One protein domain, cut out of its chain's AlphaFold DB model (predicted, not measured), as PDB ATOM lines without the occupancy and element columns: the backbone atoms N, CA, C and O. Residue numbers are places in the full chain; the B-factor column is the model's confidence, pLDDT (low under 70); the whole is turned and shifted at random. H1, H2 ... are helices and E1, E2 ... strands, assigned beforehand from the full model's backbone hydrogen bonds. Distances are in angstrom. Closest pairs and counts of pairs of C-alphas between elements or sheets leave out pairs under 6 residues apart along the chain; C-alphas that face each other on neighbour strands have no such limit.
ATOM      1  N   MET A 118      41.151-104.945  15.315       94.12
ATOM      2  CA  MET A 118      42.556-104.536  15.405       94.12
ATOM      3  C   MET A 118      43.163-104.176  14.041       94.12
ATOM      4  O   MET A 118      43.919-103.209  13.935       94.12
ATOM      5  N   ASP A 119      42.823-104.917  12.987       92.88
ATOM      6  CA  ASP A 119      43.360-104.667  11.648       92.88
ATOM      7  C   ASP A 119      42.868-103.334  11.067       92.88
ATOM      8  O   ASP A 119      43.647-102.594  10.458       92.88
ATOM      9  N   HIS A 120      41.601-102.981  11.292       93.44
ATOM     10  CA  HIS A 120      41.044-101.691  10.878       93.44
ATOM     11  C   HIS A 120      41.609-100.535  11.697       93.44
ATOM     12  O   HIS A 120      42.043 -99.532  11.116       93.44
ATOM     13  N   LEU A 121      41.710-100.718  13.017       92.12
ATOM     14  CA  LEU A 121      42.338 -99.765  13.925       92.12
ATOM     15  C   LEU A 121      43.768 -99.428  13.461       92.12
ATOM     16  O   LEU A 121      44.124 -98.260  13.281       92.12
ATOM     17  N   ARG A 122      44.581-100.457  13.194       90.38
ATOM     18  CA  ARG A 122      45.960-100.297  12.713       90.38
ATOM     19  C   ARG A 122      46.026 -99.571  11.377       90.38
ATOM     20  O   ARG A 122      46.810 -98.634  11.252       90.38
ATOM     21  N   LYS A 123      45.176 -99.927  10.404       90.88
ATOM     22  CA  LYS A 123      45.147 -99.271   9.081       90.88
ATOM     23  C   LYS A 123      45.015 -97.751   9.193       90.88
ATOM     24  O   LYS A 123      45.722 -97.026   8.489       90.88
ATOM     25  N   TRP A 124      44.124 -97.243  10.049       90.44
ATOM     26  CA  TRP A 124      43.958 -95.795  10.169       90.44
ATOM     27  C   TRP A 124      44.982 -95.140  11.098       90.44
ATOM     28  O   TRP A 124      45.419 -94.033  10.774       90.44
ATOM     29  N   ILE A 125      45.420 -95.791  12.180       89.00
ATOM     30  CA  ILE A 125      46.536 -95.292  13.007       89.00
ATOM     31  C   ILE A 125      47.796 -95.147  12.150       89.00
ATOM     32  O   ILE A 125      48.567 -94.197  12.313       89.00
ATOM     33  N   ASP A 126      47.978 -96.053  11.188       88.06
ATOM     34  CA  ASP A 126      49.100 -96.020  10.267       88.06
ATOM     35  C   ASP A 126      48.987 -94.981   9.151       88.06
ATOM     36  O   ASP A 126      49.986 -94.674   8.493       88.06
ATOM     37  N   SER A 127      47.812 -94.376   8.982       87.38
ATOM     38  CA  SER A 127      47.583 -93.339   7.980       87.38
ATOM     39  C   SER A 127      48.245 -92.001   8.346       87.38
ATOM     40  O   SER A 127      48.476 -91.673   9.512       87.38
ATOM     41  N   SER A 128      48.576 -91.196   7.328       79.12
ATOM     42  CA  SER A 128      49.418 -90.007   7.515       79.12
ATOM     43  C   SER A 128      48.832 -88.999   8.510       79.12
ATOM     44  O   SER A 128      47.672 -88.586   8.387       79.12
ATOM     45  N   GLY A 129      49.665 -88.499   9.423       79.88
ATOM     46  CA  GLY A 129      49.300 -87.450  10.371       79.88
ATOM     47  C   GLY A 129      48.664 -87.960  11.664       79.88
ATOM     48  O   GLY A 129      48.214 -87.138  12.457       79.88
ATOM     49  N   TRP A 130      48.649 -89.276  11.885       86.19
ATOM     50  CA  TRP A 130      48.383 -89.908  13.184       86.19
ATOM     51  C   TRP A 130      49.665 -90.363  13.894       86.19
ATOM     52  O   TRP A 130      49.612 -90.935  14.977       86.19
ATOM     53  N   ASP A 131      50.833 -90.030  13.337       80.56
ATOM     54  CA  ASP A 131      52.156 -90.495  13.771       80.56
ATOM     55  C   ASP A 131      52.446 -90.243  15.257       80.56
ATOM     56  O   ASP A 131      53.112 -91.038  15.907       80.56
ATOM     57  N   ARG A 132      51.891 -89.169  15.829       77.69
ATOM     58  CA  ARG A 132      52.068 -88.824  17.251       77.69
ATOM     59  C   ARG A 132      51.371 -89.794  18.211       77.69
ATOM     60  O   ARG A 132      51.659 -89.742  19.403       77.69
ATOM     61  N   LEU A 133      50.455 -90.636  17.724       78.94
ATOM     62  CA  LEU A 133      49.908 -91.751  18.502       78.94
ATOM     63  C   LEU A 133      50.862 -92.949  18.546       78.94
ATOM     64  O   LEU A 133      50.761 -93.741  19.469       78.94
ATOM     65  N   LYS A 134      51.804 -93.062  17.601       75.25
ATOM     66  CA  LYS A 134      52.758 -94.182  17.511       75.25
ATOM     67  C   LYS A 134      53.963 -94.041  18.443       75.25
ATOM     68  O   LYS A 134      54.841 -94.893  18.459       75.25
ATOM     69  N   ASP A 135      54.032 -92.947  19.189       69.75
ATOM     70  CA  ASP A 135      55.094 -92.705  20.152       69.75
ATOM     71  C   ASP A 135      54.951 -93.640  21.370       69.75
ATOM     72  O   ASP A 135      53.904 -93.647  22.016       69.75
ATOM     73  N   ASP A 136      56.047 -94.282  21.794       61.97
ATOM     74  CA  ASP A 136      56.143 -95.165  22.985       61.97
ATOM     75  C   ASP A 136      55.715 -94.522  24.324       61.97
ATOM     76  O   ASP A 136      55.709 -95.149  25.384       61.97
ATOM     77  N   GLU A 137      55.411 -93.227  24.330       65.25
ATOM     78  CA  GLU A 137      54.859 -92.549  25.492       65.25
ATOM     79  C   GLU A 137      53.916 -91.441  25.023       65.25
ATOM     80  O   GLU A 137      54.331 -90.302  24.809       65.25
ATOM     81  N   ILE A 138      52.635 -91.781  24.873       62.94
ATOM     82  CA  ILE A 138      51.571 -90.865  24.415       62.94
ATOM     83  C   ILE A 138      51.168 -89.875  25.534       62.94
ATOM     84  O   ILE A 138      50.330 -88.996  25.346       62.94
ATOM     85  N   SER A 139      51.764 -89.994  26.731       54.25
ATOM     86  CA  SER A 139      51.354 -89.286  27.949       54.25
ATOM     87  C   SER A 139      51.233 -87.757  27.767       54.25
ATOM     88  O   SER A 139      51.929 -87.132  26.966       54.25
ATOM     89  N   ILE A 140      50.339 -87.155  28.568       48.72
ATOM     90  CA  ILE A 140      49.803 -85.767  28.597       48.72
ATOM     91  C   ILE A 140      50.832 -84.627  28.372       48.72
ATOM     92  O   ILE A 140      50.460 -83.489  28.087       48.72
ATOM     93  N   LYS A 141      52.136 -84.906  28.428       49.88
ATOM     94  CA  LYS A 141      53.208 -83.968  28.069       49.88
ATOM     95  C   LYS A 141      53.397 -83.773  26.552       49.88
ATOM     96  O   LYS A 141      53.976 -82.761  26.168       49.88
ATOM     97  N   LYS A 142      52.901 -84.671  25.686       62.44
ATOM     98  CA  LYS A 142      53.149 -84.660  24.223       62.44
ATOM     99  C   LYS A 142      52.058 -84.026  23.346       62.44
ATOM    100  O   LYS A 142      51.972 -84.310  22.152       62.44
ATOM    101  N   GLY A 143      51.227 -83.130  23.877       73.25
ATOM    102  CA  GLY A 143      50.302 -82.336  23.052       73.25
ATOM    103  C   GLY A 143      49.212 -83.140  22.314       73.25
ATOM    104  O   GLY A 143      48.672 -82.641  21.321       73.25
ATOM    105  N   VAL A 144      48.928 -84.366  22.760       85.69
ATOM    106  CA  VAL A 144      47.775 -85.178  22.343       85.69
ATOM    107  C   VAL A 144      46.698 -85.053  23.423       85.69
ATOM    108  O   VAL A 144      47.008 -85.044  24.617       85.69
ATOM    109  N   PHE A 145      45.442 -84.904  23.016       89.94
ATOM    110  CA  PHE A 145      44.290 -84.954  23.911       89.94
ATOM    111  C   PHE A 145      43.825 -86.402  24.050       89.94
ATOM    112  O   PHE A 145      43.609 -87.066  23.045       89.94
ATOM    113  N   ILE A 146      43.665 -86.887  25.279       89.25
ATOM    114  CA  ILE A 146      43.146 -88.231  25.552       89.25
ATOM    115  C   ILE A 146      42.043 -88.116  26.593       89.25
ATOM    116  O   ILE A 146      42.239 -87.472  27.629       89.25
ATOM    117  N   GLN A 147      40.903 -88.749  26.331       90.12
ATOM    118  CA  GLN A 147      39.798 -88.817  27.275       90.12
ATOM    119  C   GLN A 147      39.097 -90.173  27.200       90.12
ATOM    120  O   GLN A 147      38.446 -90.487  26.211       90.12
ATOM    121  N   GLU A 148      39.169 -90.943  28.281       90.44
ATOM    122  CA  GLU A 148      38.318 -92.121  28.459       90.44
ATOM    123  C   GLU A 148      36.915 -91.691  28.899       90.44
ATOM    124  O   GLU A 148      36.769 -90.784  29.732       90.44
ATOM    125  N   ILE A 149      35.896 -92.338  28.345       88.50
ATOM    126  CA  ILE A 149      34.500 -92.199  28.739       88.50
ATOM    127  C   ILE A 149      33.899 -93.571  29.029       88.50
ATOM    128  O   ILE A 149      34.198 -94.567  28.375       88.50
ATOM    129  N   SER A 150      33.042 -93.600  30.038       84.38
ATOM    130  CA  SER A 150      32.307 -94.778  30.486       84.38
ATOM    131  C   SER A 150      31.035 -94.313  31.178       84.38
ATOM    132  O   SER A 150      30.900 -93.136  31.529       84.38
ATOM    133  N   ARG A 151      30.104 -95.223  31.443       77.06
ATOM    134  CA  ARG A 151      28.824 -94.904  32.082       77.06
ATOM    135  C   ARG A 151      28.963 -94.253  33.460       77.06
ATOM    136  O   ARG A 151      28.160 -93.393  33.807       77.06
ATOM    137  N   LYS A 152      29.958 -94.663  34.255       77.00
ATOM    138  CA  LYS A 152      30.255 -94.067  35.576       77.00
ATOM    139  C   LYS A 152      31.266 -92.915  35.492       77.00
ATOM    140  O   LYS A 152      31.576 -92.304  36.513       77.00
ATOM    141  N   GLY A 153      31.815 -92.668  34.305       81.31
ATOM    142  CA  GLY A 153      32.823 -91.656  34.030       81.31
ATOM    143  C   GLY A 153      32.231 -90.389  33.419       81.31
ATOM    144  O   GLY A 153      31.088 -90.017  33.677       81.31
ATOM    145  N   LYS A 154      33.047 -89.705  32.611       83.19
ATOM    146  CA  LYS A 154      32.598 -88.540  31.842       83.19
ATOM    147  C   LYS A 154      31.697 -88.980  30.694       83.19
ATOM    148  O   LYS A 154      31.937 -90.012  30.076       83.19
ATOM    149  N   SER A 155      30.716 -88.152  30.370       86.06
ATOM    150  CA  SER A 155      29.881 -88.311  29.181       86.06
ATOM    151  C   SER A 155      30.638 -87.956  27.895       86.06
ATOM    152  O   SER A 155      31.606 -87.189  27.904       86.06
ATOM    153  N   LEU A 156      30.139 -88.445  26.754       89.38
ATOM    154  CA  LEU A 156      30.651 -88.070  25.431       89.38
ATOM    155  C   LEU A 156      30.606 -86.548  25.214       89.38
ATOM    156  O   LEU A 156      31.553 -85.960  24.701       89.38
ATOM    157  N   LYS A 157      29.536 -85.890  25.664       88.75
ATOM    158  CA  LYS A 157      29.360 -84.437  25.553       88.75
ATOM    159  C   LYS A 157      30.408 -83.657  26.344       88.75
ATOM    160  O   LYS A 157      30.956 -82.680  25.839       88.75
ATOM    161  N   GLU A 158      30.723 -84.101  27.560       90.44
ATOM    162  CA  GLU A 158      31.797 -83.508  28.365       90.44
ATOM    163  C   GLU A 158      33.169 -83.729  27.721       90.44
ATOM    164  O   GLU A 158      33.988 -82.810  27.701       90.44
ATOM    165  N   ALA A 159      33.419 -84.915  27.154       93.06
ATOM    166  CA  ALA A 159      34.663 -85.210  26.446       93.06
ATOM    167  C   ALA A 159      34.836 -84.349  25.184       93.06
ATOM    168  O   ALA A 159      35.911 -83.790  24.969       93.06
ATOM    169  N   LEU A 160      33.773 -84.175  24.393       95.12
ATOM    170  CA  LEU A 160      33.765 -83.314  23.207       95.12
ATOM    171  C   LEU A 160      33.931 -81.830  23.566       95.12
ATOM    172  O   LEU A 160      34.665 -81.113  22.888       95.12
ATOM    173  N   SER A 161      33.314 -81.372  24.661       94.00
ATOM    174  CA  SER A 161      33.533 -80.014  25.175       94.00
ATOM    175  C   SER A 161      34.991 -79.808  25.589       94.00
ATOM    176  O   SER A 161      35.605 -78.813  25.210       94.00
ATOM    177  N   ALA A 162      35.577 -80.768  26.310       94.50
ATOM    178  CA  ALA A 162      36.979 -80.704  26.712       94.50
ATOM    179  C   ALA A 162      37.936 -80.748  25.507       94.50
ATOM    180  O   ALA A 162      38.959 -80.063  25.512       94.50
ATOM    181  N   TRP A 163      37.597 -81.510  24.462       95.31
ATOM    182  CA  TRP A 163      38.327 -81.505  23.195       95.31
ATOM    183  C   TRP A 163      38.289 -80.129  22.528       95.31
ATOM    184  O   TRP A 163      39.339 -79.603  22.158       95.31
ATOM    185  N   LYS A 164      37.103 -79.522  22.410       93.94
ATOM    186  CA  LYS A 164      36.934 -78.185  21.827       93.94
ATOM    187  C   LYS A 164      37.799 -77.154  22.548       93.94
ATOM    188  O   LYS A 164      38.524 -76.405  21.896       93.94
ATOM    189  N   ASP A 165      37.772 -77.156  23.878       93.88
ATOM    190  CA  ASP A 165      38.581 -76.245  24.693       93.88
ATOM    191  C   ASP A 165      40.084 -76.509  24.523       93.88
ATOM    192  O   ASP A 165      40.892 -75.580  24.478       93.88
ATOM    193  N   TYR A 166      40.477 -77.778  24.392       92.56
ATOM    194  CA  TYR A 166      41.867 -78.171  24.179       92.56
ATOM    195  C   TYR A 166      42.400 -77.750  22.806       92.56
ATOM    196  O   TYR A 166      43.527 -77.261  22.705       92.56
ATOM    197  N   ALA A 167      41.624 -77.990  21.750       92.88
ATOM    198  CA  ALA A 167      42.006 -77.716  20.370       92.88
ATOM    199  C   ALA A 167      41.827 -76.233  19.999       92.88
ATOM    200  O   ALA A 167      42.508 -75.732  19.102       92.88
ATOM    201  N   GLY A 168      40.977 -75.504  20.729       87.88
ATOM    202  CA  GLY A 168      40.745 -74.074  20.562       87.88
ATOM    203  C   GLY A 168      42.038 -73.256  20.580       87.88
ATOM    204  O   GLY A 168      42.745 -73.175  21.583       87.88
ATOM    205  N   GLY A 169      42.360 -72.628  19.446       83.12
ATOM    206  CA  GLY A 169      43.535 -71.761  19.300       83.12
ATOM    207  C   GLY A 169      44.873 -72.492  19.133       83.12
ATOM    208  O   GLY A 169      45.911 -71.833  19.062       83.12
ATOM    209  N   ARG A 170      44.875 -73.826  19.042       89.12
ATOM    210  CA  ARG A 170      46.063 -74.633  18.728       89.12
ATOM    211  C   ARG A 170      46.028 -75.084  17.270       89.12
ATOM    212  O   ARG A 170      44.986 -75.059  16.630       89.12
ATOM    213  N   LYS A 171      47.187 -75.479  16.740       87.50
ATOM    214  CA  LYS A 171      47.322 -76.050  15.394       87.50
ATOM    215  C   LYS A 171      47.883 -77.458  15.477       87.50
ATOM    216  O   LYS A 171      48.673 -77.741  16.380       87.50
ATOM    217  N   ASN A 172      47.533 -78.289  14.503       87.69
ATOM    218  CA  ASN A 172      47.994 -79.670  14.386       87.69
ATOM    219  C   ASN A 172      47.705 -80.489  15.659       87.69
ATOM    220  O   ASN A 172      48.577 -81.193  16.177       87.69
ATOM    221  N   THR A 173      46.510 -80.322  16.233       91.50
ATOM    222  CA  THR A 173      46.097 -81.057  17.435       91.50
ATOM    223  C   THR A 173      45.561 -82.427  17.074       91.50
ATOM    224  O   THR A 173      44.868 -82.589  16.077       91.50
ATOM    225  N   ILE A 174      45.865 -83.409  17.919       91.94
ATOM    226  CA  ILE A 174      45.352 -84.772  17.800       91.94
ATOM    227  C   ILE A 174      44.620 -85.095  19.094       91.94
ATOM    228  O   ILE A 174      45.136 -84.813  20.180       91.94
ATOM    229  N   GLY A 175      43.419 -85.642  18.967       92.69
ATOM    230  CA  GLY A 175      42.571 -86.060  20.067       92.69
ATOM    231  C   GLY A 175      42.112 -87.498  19.906       92.69
ATOM    232  O   GLY A 175      41.819 -87.943  18.798       92.69
ATOM    233  N   LEU A 176      42.025 -88.196  21.030       93.12
ATOM    234  CA  LEU A 176      41.504 -89.546  21.134       93.12
ATOM    235  C   LEU A 176      40.502 -89.606  22.292       93.12
ATOM    236  O   LEU A 176      40.856 -89.377  23.451       93.12
ATOM    237  N   ILE A 177      39.241 -89.876  21.971       94.25
ATOM    238  CA  ILE A 177      38.177 -90.153  22.937       94.25
ATOM    239  C   ILE A 177      37.888 -91.649  22.870       94.25
ATOM    240  O   ILE A 177      37.649 -92.181  21.790       94.25
ATOM    241  N   ILE A 178      37.920 -92.322  24.013       93.50
ATOM    242  CA  ILE A 178      37.859 -93.783  24.080       93.50
ATOM    243  C   ILE A 178      36.668 -94.177  24.925       93.50
ATOM    244  O   ILE A 178      36.590 -93.799  26.092       93.50
ATOM    245  N   ILE A 179      35.748 -94.924  24.333       93.56
ATOM    246  CA  ILE A 179      34.593 -95.480  25.021       93.56
ATOM    247  C   ILE A 179      34.964 -96.880  25.493       93.56
ATOM    248  O   ILE A 179      35.172 -97.777  24.679       93.56
ATOM    249  N   THR A 180      35.071 -97.043  26.809       92.06
ATOM    250  CA  THR A 180      35.648 -98.246  27.430       92.06
ATOM    251  C   THR A 180      34.592 -99.242  27.914       92.06
ATOM    252  O   THR A 180      34.910-100.142  28.688       92.06
ATOM    253  N   ASP A 181      33.322 -99.048  27.556       87.62
ATOM    254  CA  ASP A 181      32.230 -99.954  27.907       87.62
ATOM    255  C   ASP A 181      31.171-100.040  26.796       87.62
ATOM    256  O   ASP A 181      31.121 -99.205  25.895       87.62
ATOM    257  N   SER A 182      30.322-101.067  26.860       87.19
ATOM    258  CA  SER A 182      29.242-101.318  25.891       87.19
ATOM    259  C   SER A 182      27.894-100.741  26.340       87.19
ATOM    260  O   SER A 182      26.840-101.175  25.872       87.19
ATOM    261  N   ASN A 183      27.880 -99.806  27.298       82.56
ATOM    262  CA  ASN A 183      26.618 -99.276  27.797       82.56
ATOM    263  C   ASN A 183      25.931 -98.415  26.734       82.56
ATOM    264  O   ASN A 183      26.564 -97.744  25.917       82.56
ATOM    265  N   SER A 184      24.600 -98.383  26.802       80.88
ATOM    266  CA  SER A 184      23.827 -97.388  26.067       80.88
ATOM    267  C   SER A 184      24.075 -96.012  26.679       80.88
ATOM    268  O   SER A 184      23.607 -95.714  27.778       80.88
ATOM    269  N   VAL A 185      24.818 -95.174  25.968       67.94
ATOM    270  CA  VAL A 185      25.009 -93.768  26.298       67.94
ATOM    271  C   VAL A 185      23.848 -93.004  25.677       67.94
ATOM    272  O   VAL A 185      23.835 -92.698  24.485       67.94
ATOM    273  N   ALA A 186      22.845 -92.715  26.499       60.22
ATOM    274  CA  ALA A 186      21.782 -91.786  26.157       60.22
ATOM    275  C   ALA A 186      22.035 -90.461  26.888       60.22
ATOM    276  O   ALA A 186      22.232 -90.464  28.103       60.22
ATOM    277  N   ASP A 187      21.959 -89.319  26.198       50.56
ATOM    278  CA  ASP A 187      21.850 -88.001  26.858       50.56
ATOM    279  C   ASP A 187      20.389 -87.807  27.345       50.56
ATOM    280  O   ASP A 187      19.709 -86.846  26.991       50.56
ATOM    281  N   ARG A 188      19.848 -88.797  28.084       47.19
ATOM    282  CA  ARG A 188      18.434 -88.896  28.491       47.19
ATOM    283  C   ARG A 188      18.314 -88.982  30.011       47.19
ATOM    284  O   ARG A 188      18.922 -89.840  30.640       47.19
ATOM    285  N   ARG A 189      17.456 -88.141  30.596       36.75
ATOM    286  CA  ARG A 189      16.973 -88.279  31.986       36.75
ATOM    287  C   ARG A 189      15.464 -88.532  32.110       36.75
ATOM    288  O   ARG A 189      14.991 -88.666  33.229       36.75
ATOM    289  N   SER A 190      14.694 -88.616  31.019       37.16
ATOM    290  CA  SER A 190      13.235 -88.803  31.104       37.16
ATOM    291  C   SER A 190      12.684 -89.843  30.127       37.16
ATOM    292  O   SER A 190      12.891 -89.777  28.915       37.16
ATOM    293  N   ILE A 191      11.939 -90.803  30.674       35.22
ATOM    294  CA  ILE A 191      11.122 -91.777  29.948       35.22
ATOM    295  C   ILE A 191       9.972 -91.006  29.274       35.22
ATOM    296  O   ILE A 191       9.122 -90.443  29.951       35.22
ATOM    297  N   GLY A 192       9.961 -90.918  27.942       38.44
ATOM    298  CA  GLY A 192       8.860 -90.315  27.171       38.44
ATOM    299  C   GLY A 192       9.276 -89.427  25.997       38.44
ATOM    300  O   GLY A 192       8.554 -89.372  25.005       38.44
ATOM    301  N   ASP A 193      10.455 -88.802  26.044       43.88
ATOM    302  CA  ASP A 193      10.961 -88.031  24.900       43.88
ATOM    303  C   ASP A 193      11.513 -88.988  23.833       43.88
ATOM    304  O   ASP A 193      12.404 -89.790  24.124       43.88
ATOM    305  N   ARG A 194      10.917 -88.979  22.635       48.19
ATOM    306  CA  ARG A 194      11.369 -89.758  21.467       48.19
ATOM    307  C   ARG A 194      12.340 -88.967  20.588       48.19
ATOM    308  O   ARG A 194      12.776 -89.496  19.572       48.19
ATOM    309  N   SER A 195      12.638 -87.711  20.926       52.16
ATOM    310  CA  SER A 195      13.639 -86.933  20.207       52.16
ATOM    311  C   SER A 195      15.036 -87.306  20.704       52.16
ATOM    312  O   SER A 195      15.332 -87.261  21.898       52.16
ATOM    313  N   ASN A 196      15.898 -87.724  19.779       57.56
ATOM    314  CA  ASN A 196      17.312 -87.908  20.063       57.56
ATOM    315  C   ASN A 196      17.932 -86.525  20.292       57.56
ATOM    316  O   ASN A 196      17.938 -85.682  19.392       57.56
ATOM    317  N   ALA A 197      18.442 -86.261  21.497       69.38
ATOM    318  CA  ALA A 197      19.179 -85.030  21.752       69.38
ATOM    319  C   ALA A 197      20.438 -85.016  20.872       69.38
ATOM    320  O   ALA A 197      21.260 -85.930  20.942       69.38
ATOM    321  N   ALA A 198      20.578 -83.992  20.029       83.12
ATOM    322  CA  ALA A 198      21.710 -83.905  19.117       83.12
ATOM    323  C   ALA A 198      23.021 -83.644  19.881       83.12
ATOM    324  O   ALA A 198      23.142 -82.667  20.627       83.12
ATOM    325  N   VAL A 199      24.022 -84.491  19.653       90.69
ATOM    326  CA  VAL A 199      25.401 -84.316  20.113       90.69
ATOM    327  C   VAL A 199      26.187 -83.615  19.012       90.69
ATOM    328  O   VAL A 199      26.270 -84.091  17.881       90.69
ATOM    329  N   ARG A 200      26.775 -82.465  19.346       93.75
ATOM    330  CA  ARG A 200      27.592 -81.681  18.415       93.75
ATOM    331  C   ARG A 200      29.067 -82.027  18.547       93.75
ATOM    332  O   ARG A 200      29.613 -81.982  19.648       93.75
ATOM    333  N   ILE A 201      29.703 -82.315  17.418       96.50
ATOM    334  CA  ILE A 201      31.141 -82.527  17.280       96.50
ATOM    335  C   ILE A 201      31.694 -81.335  16.502       96.50
ATOM    336  O   ILE A 201      31.463 -81.206  15.302       96.50
ATOM    337  N   GLU A 202      32.404 -80.455  17.201       96.31
ATOM    338  CA  GLU A 202      33.068 -79.304  16.595       96.31
ATOM    339  C   GLU A 202      34.544 -79.625  16.334       96.31
ATOM    340  O   GLU A 202      35.276 -80.022  17.243       96.31
ATOM    341  N   MET A 203      34.981 -79.423  15.094       96.31
ATOM    342  CA  MET A 203      36.313 -79.752  14.600       96.31
ATOM    343  C   MET A 203      37.083 -78.476  14.229       96.31
ATOM    344  O   MET A 203      36.886 -77.914  13.147       96.31
ATOM    345  N   PRO A 204      37.972 -77.978  15.112       95.19
ATOM    346  CA  PRO A 204      38.803 -76.814  14.817       95.19
ATOM    347  C   PRO A 204      39.719 -77.015  13.602       95.19
ATOM    348  O   PRO A 204      40.014 -78.140  13.200       95.19
ATOM    349  N   ALA A 205      40.213 -75.909  13.041       93.56
ATOM    350  CA  ALA A 205      41.200 -75.940  11.962       93.56
ATOM    351  C   ALA A 205      42.436 -76.766  12.346       93.56
ATOM    352  O   ALA A 205      42.905 -76.690  13.482       93.56
ATOM    353  N   ASP A 206      42.994 -77.490  11.378       93.00
ATOM    354  CA  ASP A 206      44.228 -78.263  11.530       93.00
ATOM    355  C   ASP A 206      44.157 -79.236  12.726       93.00
ATOM    356  O   ASP A 206      45.127 -79.383  13.473       93.00
ATOM    357  N   SER A 207      42.998 -79.861  12.953       94.69
ATOM    358  CA  SER A 207      42.770 -80.772  14.077       94.69
ATOM    359  C   SER A 207      42.318 -82.156  13.620       94.69
ATOM    360  O   SER A 207      41.631 -82.304  12.609       94.69
ATOM    361  N   LYS A 208      42.701 -83.181  14.379       95.75
ATOM    362  CA  LYS A 208      42.280 -84.563  14.170       95.75
ATOM    363  C   LYS A 208      41.674 -85.122  15.443       95.75
ATOM    364  O   LYS A 208      42.286 -84.996  16.502       95.75
ATOM    365  N   LEU A 209      40.509 -85.747  15.348       97.00
ATOM    366  CA  LEU A 209      39.842 -86.392  16.475       97.00
ATOM    367  C   LEU A 209      39.423 -87.804  16.084       97.00
ATOM    368  O   LEU A 209      38.823 -87.995  15.032       97.00
ATOM    369  N   ALA A 210      39.715 -88.770  16.946       96.88
ATOM    370  CA  ALA A 210      39.177 -90.116  16.860       96.88
ATOM    371  C   ALA A 210      38.292 -90.380  18.082       96.88
ATOM    372  O   ALA A 210      38.695 -90.087  19.211       96.88
ATOM    373  N   VAL A 211      37.090 -90.907  17.858       96.81
ATOM    374  CA  VAL A 211      36.194 -91.416  18.902       96.81
ATOM    375  C   VAL A 211      36.032 -92.908  18.669       96.81
ATOM    376  O   VAL A 211      35.473 -93.310  17.651       96.81
ATOM    377  N   ILE A 212      36.553 -93.715  19.588       95.75
ATOM    378  CA  ILE A 212      36.732 -95.149  19.355       95.75
ATOM    379  C   ILE A 212      36.150 -95.988  20.485       95.75
ATOM    380  O   ILE A 212      36.176 -95.583  21.648       95.75
ATOM    381  N   ALA A 213      35.670 -97.176  20.147       95.44
ATOM    382  CA  ALA A 213      35.342 -98.226  21.098       95.44
ATOM    383  C   ALA A 213      36.568 -99.116  21.338       95.44
ATOM    384  O   ALA A 213      36.937 -99.903  20.465       95.44
ATOM    385  N   ALA A 214      37.204 -98.990  22.504       93.69
ATOM    386  CA  ALA A 214      38.367 -99.798  22.863       93.69
ATOM    387  C   ALA A 214      38.589 -99.821  24.381       93.69
ATOM    388  O   ALA A 214      38.261 -98.865  25.088       93.69
ATOM    389  N   THR A 215      39.190-100.894  24.882       90.56
ATOM    390  CA  THR A 215      39.864-100.878  26.182       90.56
ATOM    391  C   THR A 215      41.298-100.407  25.975       90.56
ATOM    392  O   THR A 215      41.893-100.596  24.914       90.56
ATOM    393  N   TRP A 216      41.872 -99.751  26.982       86.56
ATOM    394  CA  TRP A 216      43.263 -99.315  26.909       86.56
ATOM    395  C   TRP A 216      44.023 -99.665  28.190       86.56
ATOM    396  O   TRP A 216      44.258 -98.816  29.049       86.56
ATOM    397  N   PRO A 217      44.388-100.941  28.393       77.94
ATOM    398  CA  PRO A 217      45.206-101.332  29.531       77.94
ATOM    399  C   PRO A 217      46.528-100.552  29.580       77.94
ATOM    400  O   PRO A 217      47.292-100.468  28.615       77.94
ATOM    401  N   LYS A 218      46.844 -99.999  30.753       71.38
ATOM    402  CA  LYS A 218      48.163 -99.400  30.998       71.38
ATOM    403  C   LYS A 218      49.239-100.476  30.944       71.38
ATOM    404  O   LYS A 218      49.028-101.598  31.403       71.38
ATOM    405  N   SER A 219      50.415-100.115  30.444       72.06
ATOM    406  CA  SER A 219      51.585-100.986  30.530       72.06
ATOM    407  C   SER A 219      51.973-101.250  31.990       72.06
ATOM    408  O   SER A 219      51.558-100.524  32.898       72.06
ATOM    409  N   ALA A 220      52.825-102.254  32.219       75.44
ATOM    410  CA  ALA A 220      53.366-102.558  33.549       75.44
ATOM    411  C   ALA A 220      54.043-101.341  34.220       75.44
ATOM    412  O   ALA A 220      53.996-101.205  35.440       75.44
ATOM    413  N   ASP A 221      54.590-100.417  33.421       73.69
ATOM    414  CA  ASP A 221      55.221 -99.169  33.873       73.69
ATOM    415  C   ASP A 221      54.228 -97.998  34.035       73.69
ATOM    416  O   ASP A 221      54.627 -96.849  34.236       73.69
ATOM    417  N   GLY A 222      52.922 -98.254  33.904       69.44
ATOM    418  CA  GLY A 222      51.861 -97.252  34.020       69.44
ATOM    419  C   GLY A 222      51.736 -96.309  32.819       69.44
ATOM    420  O   GLY A 222      51.087 -95.265  32.937       69.44
ATOM    421  N   LYS A 223      52.352 -96.647  31.678       69.12
ATOM    422  CA  LYS A 223      52.323 -95.841  30.449       69.12
ATOM    423  C   LYS A 223      51.158 -96.242  29.546       69.12
ATOM    424  O   LYS A 223      50.733 -97.393  29.534       69.12
ATOM    425  N   TRP A 224      50.687 -95.277  28.762       70.50
ATOM    426  CA  TRP A 224      49.752 -95.509  27.662       70.50
ATOM    427  C   TRP A 224      50.560 -95.791  26.400       70.50
ATOM    428  O   TRP A 224      51.279 -94.907  25.926       70.50
ATOM    429  N   LEU A 225      50.470 -97.025  25.916       73.88
ATOM    430  CA  LEU A 225      51.106 -97.489  24.687       73.88
ATOM    431  C   LEU A 225      50.009 -97.766  23.673       73.88
ATOM    432  O   LEU A 225      49.046 -98.443  24.019       73.88
ATOM    433  N   ILE A 226      50.136 -97.269  22.444       76.69
ATOM    434  CA  ILE A 226      49.115 -97.508  21.413       76.69
ATOM    435  C   ILE A 226      48.931 -99.002  21.141       76.69
ATOM    436  O   ILE A 226      47.814 -99.442  20.915       76.69
ATOM    437  N   ASP A 227      50.000 -99.784  21.292       77.81
ATOM    438  CA  ASP A 227      49.993-101.241  21.140       77.81
ATOM    439  C   ASP A 227      49.130-101.967  22.179       77.81
ATOM    440  O   ASP A 227      48.765-103.119  21.971       77.81
ATOM    441  N   ASN A 228      48.787-101.299  23.285       85.31
ATOM    442  CA  ASN A 228      47.883-101.831  24.300       85.31
ATOM    443  C   ASN A 228      46.414-101.471  24.035       85.31
ATOM    444  O   ASN A 228      45.566-101.781  24.861       85.31
ATOM    445  N   LEU A 229      46.100-100.718  22.981       87.88
ATOM    446  CA  LEU A 229      44.727-100.339  22.671       87.88
ATOM    447  C   LEU A 229      44.009-101.537  22.040       87.88
ATOM    448  O   LEU A 229      44.409-102.002  20.980       87.88
ATOM    449  N   GLU A 230      42.946-102.018  22.675       91.94
ATOM    450  CA  GLU A 230      42.255-103.259  22.316       91.94
ATOM    451  C   GLU A 230      40.805-102.951  21.883       91.94
ATOM    452  O   GLU A 230      39.935-102.706  22.724       91.94
ATOM    453  N   PRO A 231      40.507-102.926  20.570       94.06
ATOM    454  CA  PRO A 231      39.170-102.672  20.043       94.06
ATOM    455  C   PRO A 231      38.385-103.989  19.896       94.06
ATOM    456  O   PRO A 231      37.946-104.338  18.801       94.06
ATOM    457  N   ASP A 232      38.262-104.741  20.989       93.31
ATOM    458  CA  ASP A 232      37.642-106.072  21.027       93.31
ATOM    459  C   ASP A 232      36.617-106.164  22.169       93.31
ATOM    460  O   ASP A 232      36.728-105.461  23.176       93.31
ATOM    461  N   GLY A 233      35.573-106.976  21.999       90.25
ATOM    462  CA  GLY A 233      34.531-107.214  23.005       90.25
ATOM    463  C   GLY A 233      33.645-106.006  23.341       90.25
ATOM    464  O   GLY A 233      32.821-106.072  24.257       90.25
ATOM    465  N   LEU A 234      33.788-104.887  22.622       90.69
ATOM    466  CA  LEU A 234      33.096-103.631  22.913       90.69
ATOM    467  C   LEU A 234      32.121-103.228  21.812       90.69
ATOM    468  O   LEU A 234      32.483-103.147  20.635       90.69
ATOM    469  N   ARG A 235      30.902-102.887  22.242       91.25
ATOM    470  CA  ARG A 235      29.815-102.361  21.415       91.25
ATOM    471  C   ARG A 235      29.136-101.168  22.100       91.25
ATOM    472  O   ARG A 235      28.019-101.307  22.604       91.25
ATOM    473  N   PRO A 236      29.780 -99.994  22.164       92.00
ATOM    474  CA  PRO A 236      29.135 -98.801  22.683       92.00
ATOM    475  C   PRO A 236      27.918 -98.430  21.844       92.00
ATOM    476  O   PRO A 236      27.996 -98.336  20.616       92.00
ATOM    477  N   HIS A 237      26.801 -98.185  22.521       91.44
ATOM    478  CA  HIS A 237      25.559 -97.772  21.888       91.44
ATOM    479  C   HIS A 237      25.299 -96.292  22.178       91.44
ATOM    480  O   HIS A 237      24.994 -95.908  23.303       91.44
ATOM    481  N   LEU A 238      25.427 -95.449  21.158       90.00
ATOM    482  CA  LEU A 238      25.141 -94.023  21.209       90.00
ATOM    483  C   LEU A 238      23.714 -93.775  20.726       90.00
ATOM    484  O   LEU A 238      23.436 -93.882  19.534       90.00
ATOM    485  N   LYS A 239      22.821 -93.398  21.641       87.81
ATOM    486  CA  LYS A 239      21.443 -93.030  21.300       87.81
ATOM    487  C   LYS A 239      21.318 -91.512  21.200       87.81
ATOM    488  O   LYS A 239      20.931 -90.848  22.165       87.81
ATOM    489  N   ALA A 240      21.739 -90.970  20.062       86.88
ATOM    490  CA  ALA A 240      21.770 -89.539  19.788       86.88
ATOM    491  C   ALA A 240      21.902 -89.263  18.286       86.88
ATOM    492  O   ALA A 240      22.559 -90.007  17.561       86.88
ATOM    493  N   ASP A 241      21.367 -88.122  17.853       91.88
ATOM    494  CA  ASP A 241      21.715 -87.564  16.551       91.88
ATOM    495  C   ASP A 241      23.114 -86.946  16.646       91.88
ATOM    496  O   ASP A 241      23.440 -86.291  17.637       91.88
ATOM    497  N   LEU A 242      23.947 -87.118  15.625       94.44
ATOM    498  CA  LEU A 242      25.289 -86.543  15.574       94.44
ATOM    499  C   LEU A 242      25.325 -85.387  14.580       94.44
ATOM    500  O   LEU A 242      25.022 -85.554  13.404       94.44
ATOM    501  N   GLN A 243      25.729 -84.211  15.046       96.25
ATOM    502  CA  GLN A 243      25.906 -83.020  14.219       96.25
ATOM    503  C   GLN A 243      27.383 -82.657  14.171       96.25
ATOM    504  O   GLN A 243      27.983 -82.369  15.204       96.25
ATOM    505  N   ILE A 244      27.973 -82.672  12.981       97.19
ATOM    506  CA  ILE A 244      29.400 -82.430  12.786       97.19
ATOM    507  C   ILE A 244      29.583 -81.072  12.112       97.19
ATOM    508  O   ILE A 244      29.047 -80.821  11.032       97.19
ATOM    509  N   GLU A 245      30.370 -80.209  12.742       96.06
ATOM    510  CA  GLU A 245      30.798 -78.917  12.208       96.06
ATOM    511  C   GLU A 245      32.318 -78.840  12.276       96.06
ATOM    512  O   GLU A 245      32.929 -79.228  13.266       96.06
ATOM    513  N   GLY A 246      32.952 -78.318  11.237       94.44
ATOM    514  CA  GLY A 246      34.394 -78.153  11.219       94.44
ATOM    515  C   GLY A 246      34.931 -77.290  10.094       94.44
ATOM    516  O   GLY A 246      34.223 -76.440   9.544       94.44
ATOM    517  N   GLN A 247      36.214 -77.499   9.794       92.31
ATOM    518  CA  GLN A 247      36.936 -76.803   8.734       92.31
ATOM    519  C   GLN A 247      37.636 -77.786   7.794       92.31
ATOM    520  O   GLN A 247      38.020 -78.882   8.185       92.31
ATOM    521  N   ALA A 248      37.896 -77.369   6.555       92.56
ATOM    522  CA  ALA A 248      38.443 -78.233   5.505       92.56
ATOM    523  C   ALA A 248      39.814 -78.882   5.814       92.56
ATOM    524  O   ALA A 248      40.212 -79.802   5.108       92.56
ATOM    525  N   SER A 249      40.550 -78.432   6.838       93.38
ATOM    526  CA  SER A 249      41.803 -79.064   7.282       93.38
ATOM    527  C   SER A 249      41.652 -80.005   8.483       93.38
ATOM    528  O   SER A 249      42.660 -80.497   8.989       93.38
ATOM    529  N   SER A 250      40.425 -80.268   8.950       95.44
ATOM    530  CA  SER A 250      40.164 -81.177  10.068       95.44
ATOM    531  C   SER A 250      39.802 -82.599   9.632       95.44
ATOM    532  O   SER A 250      39.196 -82.795   8.577       95.44
ATOM    533  N   GLU A 251      40.105 -83.586  10.475       96.62
ATOM    534  CA  GLU A 251      39.818 -85.010  10.247       96.62
ATOM    535  C   GLU A 251      39.099 -85.625  11.455       96.62
ATOM    536  O   GLU A 251      39.574 -85.504  12.584       96.62
ATOM    537  N   LEU A 252      37.963 -86.286  11.221       97.94
ATOM    538  CA  LEU A 252      37.198 -87.005  12.244       97.94
ATOM    539  C   LEU A 252      37.159 -88.500  11.915       97.94
ATOM    540  O   LEU A 252      36.804 -88.869  10.797       97.94
ATOM    541  N   ILE A 253      37.477 -89.337  12.900       97.94
ATOM    542  CA  ILE A 253      37.356 -90.796  12.835       97.94
ATOM    543  C   ILE A 253      36.362 -91.256  13.900       97.94
ATOM    544  O   ILE A 253      36.491 -90.885  15.067       97.94
ATOM    545  N   LEU A 254      35.392 -92.073  13.499       97.94
ATOM    546  CA  LEU A 254      34.545 -92.845  14.402       97.94
ATOM    547  C   LEU A 254      34.837 -94.330  14.167       97.94
ATOM    548  O   LEU A 254      34.841 -94.762  13.014       97.94
ATOM    549  N   ASP A 255      35.107 -95.076  15.238       97.56
ATOM    550  CA  ASP A 255      35.518 -96.485  15.170       97.56
ATOM    551  C   ASP A 255      34.736 -97.339  16.177       97.56
ATOM    552  O   ASP A 255      34.746 -97.053  17.381       97.56
ATOM    553  N   GLY A 256      34.041 -98.375  15.699       96.75
ATOM    554  CA  GLY A 256      33.426 -99.384  16.565       96.75
ATOM    555  C   GLY A 256      32.151 -98.932  17.284       96.75
ATOM    556  O   GLY A 256      31.848 -99.419  18.373       96.75
ATOM    557  N   LEU A 257      31.411 -97.968  16.725       95.75
ATOM    558  CA  LEU A 257      30.244 -97.351  17.375       95.75
ATOM    559  C   LEU A 257      28.914 -97.826  16.775       95.75
ATOM    560  O   LEU A 257      28.728 -97.780  15.558       95.75
ATOM    561  N   LEU A 258      27.950 -98.188  17.629       95.50
ATOM    562  CA  LEU A 258      26.540 -98.332  17.255       95.50
ATOM    563  C   LEU A 258      25.811 -97.014  17.542       95.50
ATOM    564  O   LEU A 258      25.623 -96.650  18.696       95.50
ATOM    565  N   ILE A 259      25.389 -96.304  16.503       94.81
ATOM    566  CA  ILE A 259      24.723 -95.002  16.564       94.81
ATOM    567  C   ILE A 259      23.245 -95.186  16.198       94.81
ATOM    568  O   ILE A 259      22.897 -95.411  15.038       94.81
ATOM    569  N   ASP A 260      22.379 -95.093  17.204       92.31
ATOM    570  CA  ASP A 260      20.919 -95.037  17.086       92.31
ATOM    571  C   ASP A 260      20.493 -93.564  16.989       92.31
ATOM    572  O   ASP A 260      20.197 -92.891  17.982       92.31
ATOM    573  N   GLY A 261      20.570 -93.048  15.765       90.06
ATOM    574  CA  GLY A 261      20.257 -91.673  15.405       90.06
ATOM    575  C   GLY A 261      20.843 -91.294  14.050       90.06
ATOM    576  O   GLY A 261      21.629 -92.034  13.451       90.06
ATOM    577  N   LYS A 262      20.464 -90.118  13.548       92.06
ATOM    578  CA  LYS A 262      20.974 -89.611  12.264       92.06
ATOM    579  C   LYS A 262      22.307 -88.886  12.436       92.06
ATOM    580  O   LYS A 262      22.562 -88.267  13.466       92.06
ATOM    581  N   MET A 263      23.127 -88.884  11.388       96.31
ATOM    582  CA  MET A 263      24.368 -88.113  11.330       96.31
ATOM    583  C   MET A 263      24.265 -87.015  10.272       96.31
ATOM    584  O   MET A 263      23.933 -87.277   9.117       96.31
ATOM    585  N   GLU A 264      24.570 -85.780  10.656       96.38
ATOM    586  CA  GLU A 264      24.500 -84.605   9.793       96.38
ATOM    587  C   GLU A 264      25.853 -83.889   9.765       96.38
ATOM    588  O   GLU A 264      26.324 -83.388  10.786       96.38
ATOM    589  N   LEU A 265      26.468 -83.805   8.584       96.25
ATOM    590  CA  LEU A 265      27.639 -82.967   8.351       96.25
ATOM    591  C   LEU A 265      27.176 -81.574   7.910       96.25
ATOM    592  O   LEU A 265      26.677 -81.385   6.795       96.25
ATOM    593  N   LEU A 266      27.316 -80.613   8.821       96.06
ATOM    594  CA  LEU A 266      26.775 -79.261   8.711       96.06
ATOM    595  C   LEU A 266      27.754 -78.272   8.062       96.06
ATOM    596  O   LEU A 266      27.312 -77.262   7.517       96.06
ATOM    597  N   SER A 267      29.060 -78.541   8.075       94.69
ATOM    598  CA  SER A 267      30.069 -77.755   7.352       94.69
ATOM    599  C   SER A 267      31.230 -78.624   6.869       94.69
ATOM    600  O   SER A 267      31.364 -79.775   7.281       94.69
ATOM    601  N   SER A 268      32.056 -78.087   5.966       91.69
ATOM    602  CA  SER A 268      33.139 -78.858   5.348       91.69
ATOM    603  C   SER A 268      34.180 -79.282   6.373       91.69
ATOM    604  O   SER A 268      34.713 -78.446   7.103       91.69
ATOM    605  N   ILE A 269      34.537 -80.561   6.337       94.75
ATOM    606  CA  ILE A 269      35.735 -81.100   6.981       94.75
ATOM    607  C   ILE A 269      36.645 -81.701   5.916       94.75
ATOM    608  O   ILE A 269      36.200 -81.994   4.810       94.75
ATOM    609  N   GLY A 270      37.932 -81.856   6.211       94.75
ATOM    610  CA  GLY A 270      38.865 -82.455   5.256       94.75
ATOM    611  C   GLY A 270      38.542 -83.923   5.005       94.75
ATOM    612  O   GLY A 270      38.414 -84.354   3.858       94.75
ATOM    613  N   ARG A 271      38.368 -84.686   6.090       96.38
ATOM    614  CA  ARG A 271      38.037 -86.112   6.025       96.38
ATOM    615  C   ARG A 271      37.115 -86.550   7.165       96.38
ATOM    616  O   ARG A 271      37.363 -86.216   8.322       96.38
ATOM    617  N   LEU A 272      36.097 -87.338   6.826       97.50
ATOM    618  CA  LEU A 272      35.287 -88.132   7.750       97.50
ATOM    619  C   LEU A 272      35.556 -89.613   7.491       97.50
ATOM    620  O   LEU A 272      35.322 -90.075   6.375       97.50
ATOM    621  N   ARG A 273      36.009 -90.354   8.499       97.81
ATOM    622  CA  ARG A 273      36.169 -91.806   8.416       97.81
ATOM    623  C   ARG A 273      35.244 -92.495   9.407       97.81
ATOM    624  O   ARG A 273      35.250 -92.161  10.590       97.81
ATOM    625  N   LEU A 274      34.473 -93.453   8.913       98.25
ATOM    626  CA  LEU A 274      33.705 -94.393   9.719       98.25
ATOM    627  C   LEU A 274      34.337 -95.773   9.532       98.25
ATOM    628  O   LEU A 274      34.439 -96.248   8.402       98.25
ATOM    629  N   SER A 275      34.789 -96.386  10.617       97.81
ATOM    630  CA  SER A 275      35.298 -97.756  10.617       97.81
ATOM    631  C   SER A 275      34.443 -98.576  11.557       97.81
ATOM    632  O   SER A 275      34.240 -98.167  12.698       97.81
ATOM    633  N   ASP A 276      33.907 -99.698  11.087       97.88
ATOM    634  CA  ASP A 276      33.201-100.643  11.954       97.88
ATOM    635  C   ASP A 276      32.064 -99.958  12.731       97.88
ATOM    636  O   ASP A 276      31.851-100.171  13.924       97.88
ATOM    637  N   CYS A 277      31.361 -99.042  12.064       98.06
ATOM    638  CA  CYS A 277      30.265 -98.282  12.644       98.06
ATOM    639  C   CYS A 277      28.927 -98.793  12.125       98.06
ATOM    640  O   CYS A 277      28.775 -99.133  10.951       98.06
ATOM    641  N   THR A 278      27.915 -98.756  12.987       97.75
ATOM    642  CA  THR A 278      26.523 -98.894  12.564       97.75
ATOM    643  C   THR A 278      25.800 -97.580  12.788       97.75
ATOM    644  O   THR A 278      25.653 -97.167  13.928       97.75
ATOM    645  N   LEU A 279      25.304 -96.949  11.730       96.94
ATOM    646  CA  LEU A 279      24.246 -95.945  11.828       96.94
ATOM    647  C   LEU A 279      22.940 -96.682  11.565       96.94
ATOM    648  O   LEU A 279      22.688 -97.083  10.425       96.94
ATOM    649  N   VAL A 280      22.163 -96.918  12.624       95.00
ATOM    650  CA  VAL A 280      20.998 -97.808  12.582       95.00
ATOM    651  C   VAL A 280      20.084 -97.404  11.422       95.00
ATOM    652  O   VAL A 280      19.528 -96.306  11.448       95.00
ATOM    653  N   PRO A 281      19.880 -98.276  10.412       94.38
ATOM    654  CA  PRO A 281      19.165 -97.881   9.202       94.38
ATOM    655  C   PRO A 281      17.750 -97.341   9.454       94.38
ATOM    656  O   PRO A 281      17.264 -96.484   8.718       94.38
ATOM    657  N   ASN A 282      17.064 -97.858  10.481       89.62
ATOM    658  CA  ASN A 282      15.712 -97.429  10.855       89.62
ATOM    659  C   ASN A 282      15.653 -96.006  11.422       89.62
ATOM    660  O   ASN A 282      14.617 -95.358  11.292       89.62
ATOM    661  N   ASP A 283      16.746 -95.531  12.014       85.00
ATOM    662  CA  ASP A 283      16.790 -94.294  12.798       85.00
ATOM    663  C   ASP A 283      17.529 -93.166  12.060       85.00
ATOM    664  O   ASP A 283      17.713 -92.063  12.579       85.00
ATOM    665  N   GLY A 284      17.896 -93.411  10.799       83.56
ATOM    666  CA  GLY A 284      18.457 -92.419   9.896       83.56
ATOM    667  C   GLY A 284      19.619 -92.964   9.081       83.56
ATOM    668  O   GLY A 284      19.726 -94.152   8.800       83.56
ATOM    669  N   GLY A 285      20.488 -92.058   8.662       93.75
ATOM    670  CA  GLY A 285      21.707 -92.363   7.931       93.75
ATOM    671  C   GLY A 285      22.611 -91.139   7.944       93.75
ATOM    672  O   GLY A 285      22.575 -90.358   8.900       93.75
ATOM    673  N   LEU A 286      23.388 -90.943   6.884       96.88
ATOM    674  CA  LEU A 286      24.291 -89.800   6.765       96.88
ATOM    675  C   LEU A 286      23.714 -88.742   5.826       96.88
ATOM    676  O   LEU A 286      23.483 -89.006   4.649       96.88
ATOM    677  N   ALA A 287      23.561 -87.518   6.316       95.88
ATOM    678  CA  ALA A 287      23.248 -86.355   5.499       95.88
ATOM    679  C   ALA A 287      24.436 -85.388   5.460       95.88
ATOM    680  O   ALA A 287      24.924 -84.935   6.491       95.88
ATOM    681  N   VAL A 288      24.873 -85.021   4.259       94.81
ATOM    682  CA  VAL A 288      25.924 -84.030   4.023       94.81
ATOM    683  C   VAL A 288      25.299 -82.824   3.344       94.81
ATOM    684  O   VAL A 288      24.791 -82.920   2.222       94.81
ATOM    685  N   LEU A 289      25.301 -81.693   4.046       93.75
ATOM    686  CA  LEU A 289      24.684 -80.461   3.566       93.75
ATOM    687  C   LEU A 289      25.547 -79.769   2.502       93.75
ATOM    688  O   LEU A 289      26.733 -80.046   2.361       93.75
ATOM    689  N   GLU A 290      24.954 -78.831   1.760       88.19
ATOM    690  CA  GLU A 290      25.660 -78.037   0.734       88.19
ATOM    691  C   GLU A 290      26.827 -77.216   1.308       88.19
ATOM    692  O   GLU A 290      27.785 -76.901   0.617       88.19
ATOM    693  N   SER A 291      26.770 -76.876   2.592       84.56
ATOM    694  CA  SER A 291      27.839 -76.184   3.314       84.56
ATOM    695  C   SER A 291      29.068 -77.058   3.589       84.56
ATOM    696  O   SER A 291      30.059 -76.545   4.107       84.56
ATOM    697  N   ALA A 292      29.010 -78.355   3.265       85.19
ATOM    698  CA  ALA A 292      30.069 -79.331   3.494       85.19
ATOM    699  C   ALA A 292      30.809 -79.781   2.219       85.19
ATOM    700  O   ALA A 292      31.350 -80.890   2.158       85.19
ATOM    701  N   ASP A 293      30.845 -78.915   1.203       85.75
ATOM    702  CA  ASP A 293      31.549 -79.121  -0.067       85.75
ATOM    703  C   ASP A 293      33.024 -79.510   0.116       85.75
ATOM    704  O   ASP A 293      33.725 -78.991   0.988       85.75
ATOM    705  N   GLY A 294      33.496 -80.418  -0.743       87.81
ATOM    706  CA  GLY A 294      34.890 -80.868  -0.775       87.81
ATOM    707  C   GLY A 294      35.299 -81.842   0.335       87.81
ATOM    708  O   GLY A 294      36.487 -82.126   0.465       87.81
ATOM    709  N   THR A 295      34.349 -82.366   1.116       93.75
ATOM    710  CA  THR A 295      34.644 -83.362   2.155       93.75
ATOM    711  C   THR A 295      34.951 -84.733   1.538       93.75
ATOM    712  O   THR A 295      34.211 -85.210   0.671       93.75
ATOM    713  N   SER A 296      36.015 -85.390   2.011       95.81
ATOM    714  CA  SER A 296      36.296 -86.803   1.716       95.81
ATOM    715  C   SER A 296      35.666 -87.699   2.779       95.81
ATOM    716  O   SER A 296      35.945 -87.533   3.965       95.81
ATOM    717  N   ILE A 297      34.825 -88.646   2.375       97.31
ATOM    718  CA  ILE A 297      34.120 -89.561   3.277       97.31
ATOM    719  C   ILE A 297      34.569 -90.983   2.968       97.31
ATOM    720  O   ILE A 297      34.491 -91.422   1.822       97.31
ATOM    721  N   GLU A 298      35.036 -91.684   3.992       97.81
ATOM    722  CA  GLU A 298      35.564 -93.043   3.905       97.81
ATOM    723  C   GLU A 298      34.792 -93.939   4.880       97.81
ATOM    724  O   GLU A 298      34.633 -93.584   6.049       97.81
ATOM    725  N   MET A 299      34.295 -95.080   4.405       98.00
ATOM    726  CA  MET A 299      33.530 -96.035   5.211       98.00
ATOM    727  C   MET A 299      34.082 -97.444   5.031       98.00
ATOM    728  O   MET A 299      34.104 -97.946   3.911       98.00
ATOM    729  N   GLN A 300      34.487 -98.082   6.123       97.69
ATOM    730  CA  GLN A 300      34.984 -99.456   6.137       97.69
ATOM    731  C   GLN A 300      34.118-100.292   7.072       97.69
ATOM    732  O   GLN A 300      33.875 -99.876   8.206       97.69
ATOM    733  N   SER A 301      33.662-101.456   6.608       97.62
ATOM    734  CA  SER A 301      32.936-102.426   7.438       97.62
ATOM    735  C   SER A 301      31.754-101.808   8.186       97.62
ATOM    736  O   SER A 301      31.547-102.052   9.368       97.62
ATOM    737  N   CYS A 302      30.978-100.957   7.511       98.38
ATOM    738  CA  CYS A 302      29.889-100.201   8.120       98.38
ATOM    739  C   CYS A 302      28.506-100.758   7.758       98.38
ATOM    740  O   CYS A 302      28.284-101.277   6.663       98.38
ATOM    741  N   ILE A 303      27.535-100.548   8.649       98.38
ATOM    742  CA  ILE A 303      26.104-100.661   8.334       98.38
ATOM    743  C   ILE A 303      25.501 -99.272   8.447       98.38
ATOM    744  O   ILE A 303      25.580 -98.641   9.497       98.38
ATOM    745  N   ILE A 304      24.890 -98.773   7.383       97.88
ATOM    746  CA  ILE A 304      24.366 -97.412   7.361       97.88
ATOM    747  C   ILE A 304      23.025 -97.365   6.650       97.88
ATOM    748  O   ILE A 304      22.804 -98.053   5.655       97.88
ATOM    749  N   GLY A 305      22.112 -96.547   7.166       97.69
ATOM    750  CA  GLY A 305      20.898 -96.201   6.437       97.69
ATOM    751  C   GLY A 305      21.164 -95.302   5.221       97.69
ATOM    752  O   GLY A 305      22.279 -95.252   4.691       97.69
ATOM    753  N   PRO A 306      20.157 -94.543   4.760       97.62
ATOM    754  CA  PRO A 306      20.282 -93.736   3.553       97.62
ATOM    755  C   PRO A 306      21.392 -92.678   3.646       97.62
ATOM    756  O   PRO A 306      21.478 -91.928   4.620       97.62
ATOM    757  N   ILE A 307      22.199 -92.558   2.591       97.56
ATOM    758  CA  ILE A 307      23.237 -91.534   2.450       97.56
ATOM    759  C   ILE A 307      22.742 -90.437   1.496       97.56
ATOM    760  O   ILE A 307      22.474 -90.678   0.314       97.56
ATOM    761  N   ASN A 308      22.634 -89.209   2.000       96.12
ATOM    762  CA  ASN A 308      22.183 -88.036   1.255       96.12
ATOM    763  C   ASN A 308      23.279 -86.978   1.162       96.12
ATOM    764  O   ASN A 308      23.612 -86.319   2.142       96.12
ATOM    765  N   LEU A 309      23.817 -86.796  -0.039       94.25
ATOM    766  CA  LEU A 309      24.934 -85.913  -0.330       94.25
ATOM    767  C   LEU A 309      24.443 -84.746  -1.187       94.25
ATOM    768  O   LEU A 309      24.343 -84.838  -2.414       94.25
ATOM    769  N   LYS A 310      24.133 -83.631  -0.521       91.81
ATOM    770  CA  LYS A 310      23.745 -82.375  -1.179       91.81
ATOM    771  C   LYS A 310      24.955 -81.524  -1.565       91.81
ATOM    772  O   LYS A 310      24.829 -80.649  -2.417       91.81
ATOM    773  N   SER A 311      26.112 -81.791  -0.964       84.88
ATOM    774  CA  SER A 311      27.369 -81.118  -1.279       84.88
ATOM    775  C   SER A 311      27.850 -81.376  -2.708       84.88
ATOM    776  O   SER A 311      27.590 -82.407  -3.336       84.88
ATOM    777  N   LYS A 312      28.585 -80.405  -3.235       81.75
ATOM    778  CA  LYS A 312      29.297 -80.447  -4.505       81.75
ATOM    779  C   LYS A 312      30.727 -80.927  -4.256       81.75
ATOM    780  O   LYS A 312      31.377 -80.529  -3.293       81.75
ATOM    781  N   PHE A 313      31.227 -81.761  -5.169       76.44
ATOM    782  CA  PHE A 313      32.624 -82.220  -5.204       76.44
ATOM    783  C   PHE A 313      33.087 -83.062  -4.007       76.44
ATOM    784  O   PHE A 313      34.288 -83.206  -3.794       76.44
ATOM    785  N   SER A 314      32.162 -83.633  -3.240       84.31
ATOM    786  CA  SER A 314      32.512 -84.605  -2.205       84.31
ATOM    787  C   SER A 314      32.910 -85.935  -2.835       84.31
ATOM    788  O   SER A 314      32.389 -86.322  -3.891       84.31
ATOM    789  N   ARG A 315      33.819 -86.642  -2.167       94.38
ATOM    790  CA  ARG A 315      34.181 -88.016  -2.507       94.38
ATOM    791  C   ARG A 315      33.639 -88.952  -1.439       94.38
ATOM    792  O   ARG A 315      33.772 -88.659  -0.255       94.38
ATOM    793  N   LEU A 316      33.042 -90.054  -1.871       97.12
ATOM    794  CA  LEU A 316      32.573 -91.122  -1.000       97.12
ATOM    795  C   LEU A 316      33.238 -92.430  -1.423       97.12
ATOM    796  O   LEU A 316      33.032 -92.894  -2.544       97.12
ATOM    797  N   GLU A 317      34.035 -92.999  -0.530       98.25
ATOM    798  CA  GLU A 317      34.682 -94.295  -0.708       98.25
ATOM    799  C   GLU A 317      34.144 -95.272   0.349       98.25
ATOM    800  O   GLU A 317      34.094 -94.948   1.538       98.25
ATOM    801  N   ILE A 318      33.666 -96.432  -0.099       98.56
ATOM    802  CA  ILE A 318      32.983 -97.428   0.729       98.56
ATOM    803  C   ILE A 318      33.576 -98.809   0.457       98.56
ATOM    804  O   ILE A 318      33.630 -99.246  -0.695       98.56
ATOM    805  N   TRP A 319      33.936 -99.511   1.527       98.06
ATOM    806  CA  TRP A 319      34.459-100.872   1.506       98.06
ATOM    807  C   TRP A 319      33.685-101.756   2.479       98.06
ATOM    808  O   TRP A 319      33.387-101.329   3.597       98.06
ATOM    809  N   GLU A 320      33.359-102.979   2.055       97.50
ATOM    810  CA  GLU A 320      32.826-104.037   2.935       97.50
ATOM    811  C   GLU A 320      31.611-103.591   3.752       97.50
ATOM    812  O   GLU A 320      31.497-103.878   4.933       97.50
ATOM    813  N   SER A 321      30.709-102.815   3.148       98.62
ATOM    814  CA  SER A 321      29.633-102.142   3.882       98.62
ATOM    815  C   SER A 321      28.241-102.481   3.351       98.62
ATOM    816  O   SER A 321      28.057-102.804   2.173       98.62
TER     817      SER A 321
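What this domain is: This is residues 118 to 321 of the 484 residues of an uncharacterized protein of Methanothrix sp (UniProt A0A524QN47). The chain winds in stacked turns as a three-sided solenoid: one side is a sheet of seven strands, the second a sheet of five, and the third the short pair E3 and E6, continued by short pairings of residues 258 to 259, 278 to 279 and 303 to 304. H2 packs over E1 and E2 and beside E4 at one end of the stack, H1 packs on the opposite face of the large sheet near E8 and E10, and residues 189 to 194 stick out. The printed part has 204 residues with two named helices and fourteen named strands, in the order H1, E1, H2, then E2 to E14; under half of the residues are in named elements, and the class is mixed, helices and strands. The sheets run E1 E2 E5 E8 E10 E12 E14, E4 E7 E9 E11 E13 and E3 E6, each all parallel. The whole is compact, with a radius of gyration of the C-alphas of 16.2 A and spans of 48 by 41 by 35 A.

Where its parts are: Find C-alpha 144 at (47.775, -85.178, 22.343), where E1, residues 144 to 149, begins; its sheet goes on, strand beside strand, with E2, 173 to 179, 19.9 A long, E5, 207 to 213, 20.2 A, E8, 251 to 255, E10, 271 to 275, E12, 296 to 300, and E14, 315 to 319, which ends at C-alpha 319 (34.459, -100.872, 1.506). Look next for E4, 199 to 203, E7, 242 to 246, E9, 263 to 265, E11, 286 to 288, and E13, 307 to 309, then E3, 184 to 186, and E6, 237 to 239. H1 is residues 118 to 125; H2, 156 to 167, is 16.2 A long.

How they stand to each other: In the large sheet, twisted at up to 4.4 A off its best plane, N 210 and O 175 of E5 and E2 are 2.9 A apart, within hydrogen-bond range. E1, H2, E2 form a strand-helix-strand unit, two parallel neighbour strands with a helix between, and its crossover is right-handed. H2 is on this sheet at a height of 8.8 A, along the strands; its closest C-alphas to E1 are Ala 159 and Gln 147, 6.3 A. H1 is on the opposite face at a height of 8.7 A. In the second sheet, N 201 of E4 and O 243 of E7 are 2.8 A apart; in the third, N 185 of E3 and O 237 of E6 are 2.8 A apart. E6 runs on into E7 at 87 degrees. In H1 and H2 every O i to N i+4 pair is within hydrogen-bond range.

The domain as a whole: The C-alphas of Ala 220 and Lys 312, the two farthest apart, are 50.2 A apart. The printed part has no cut; the links H1 to E1, E3 to E4 and E5 to E6 are long. Look for pLDDT under 70 at residues 135 to 142, 185 to 197 and 222 to 223.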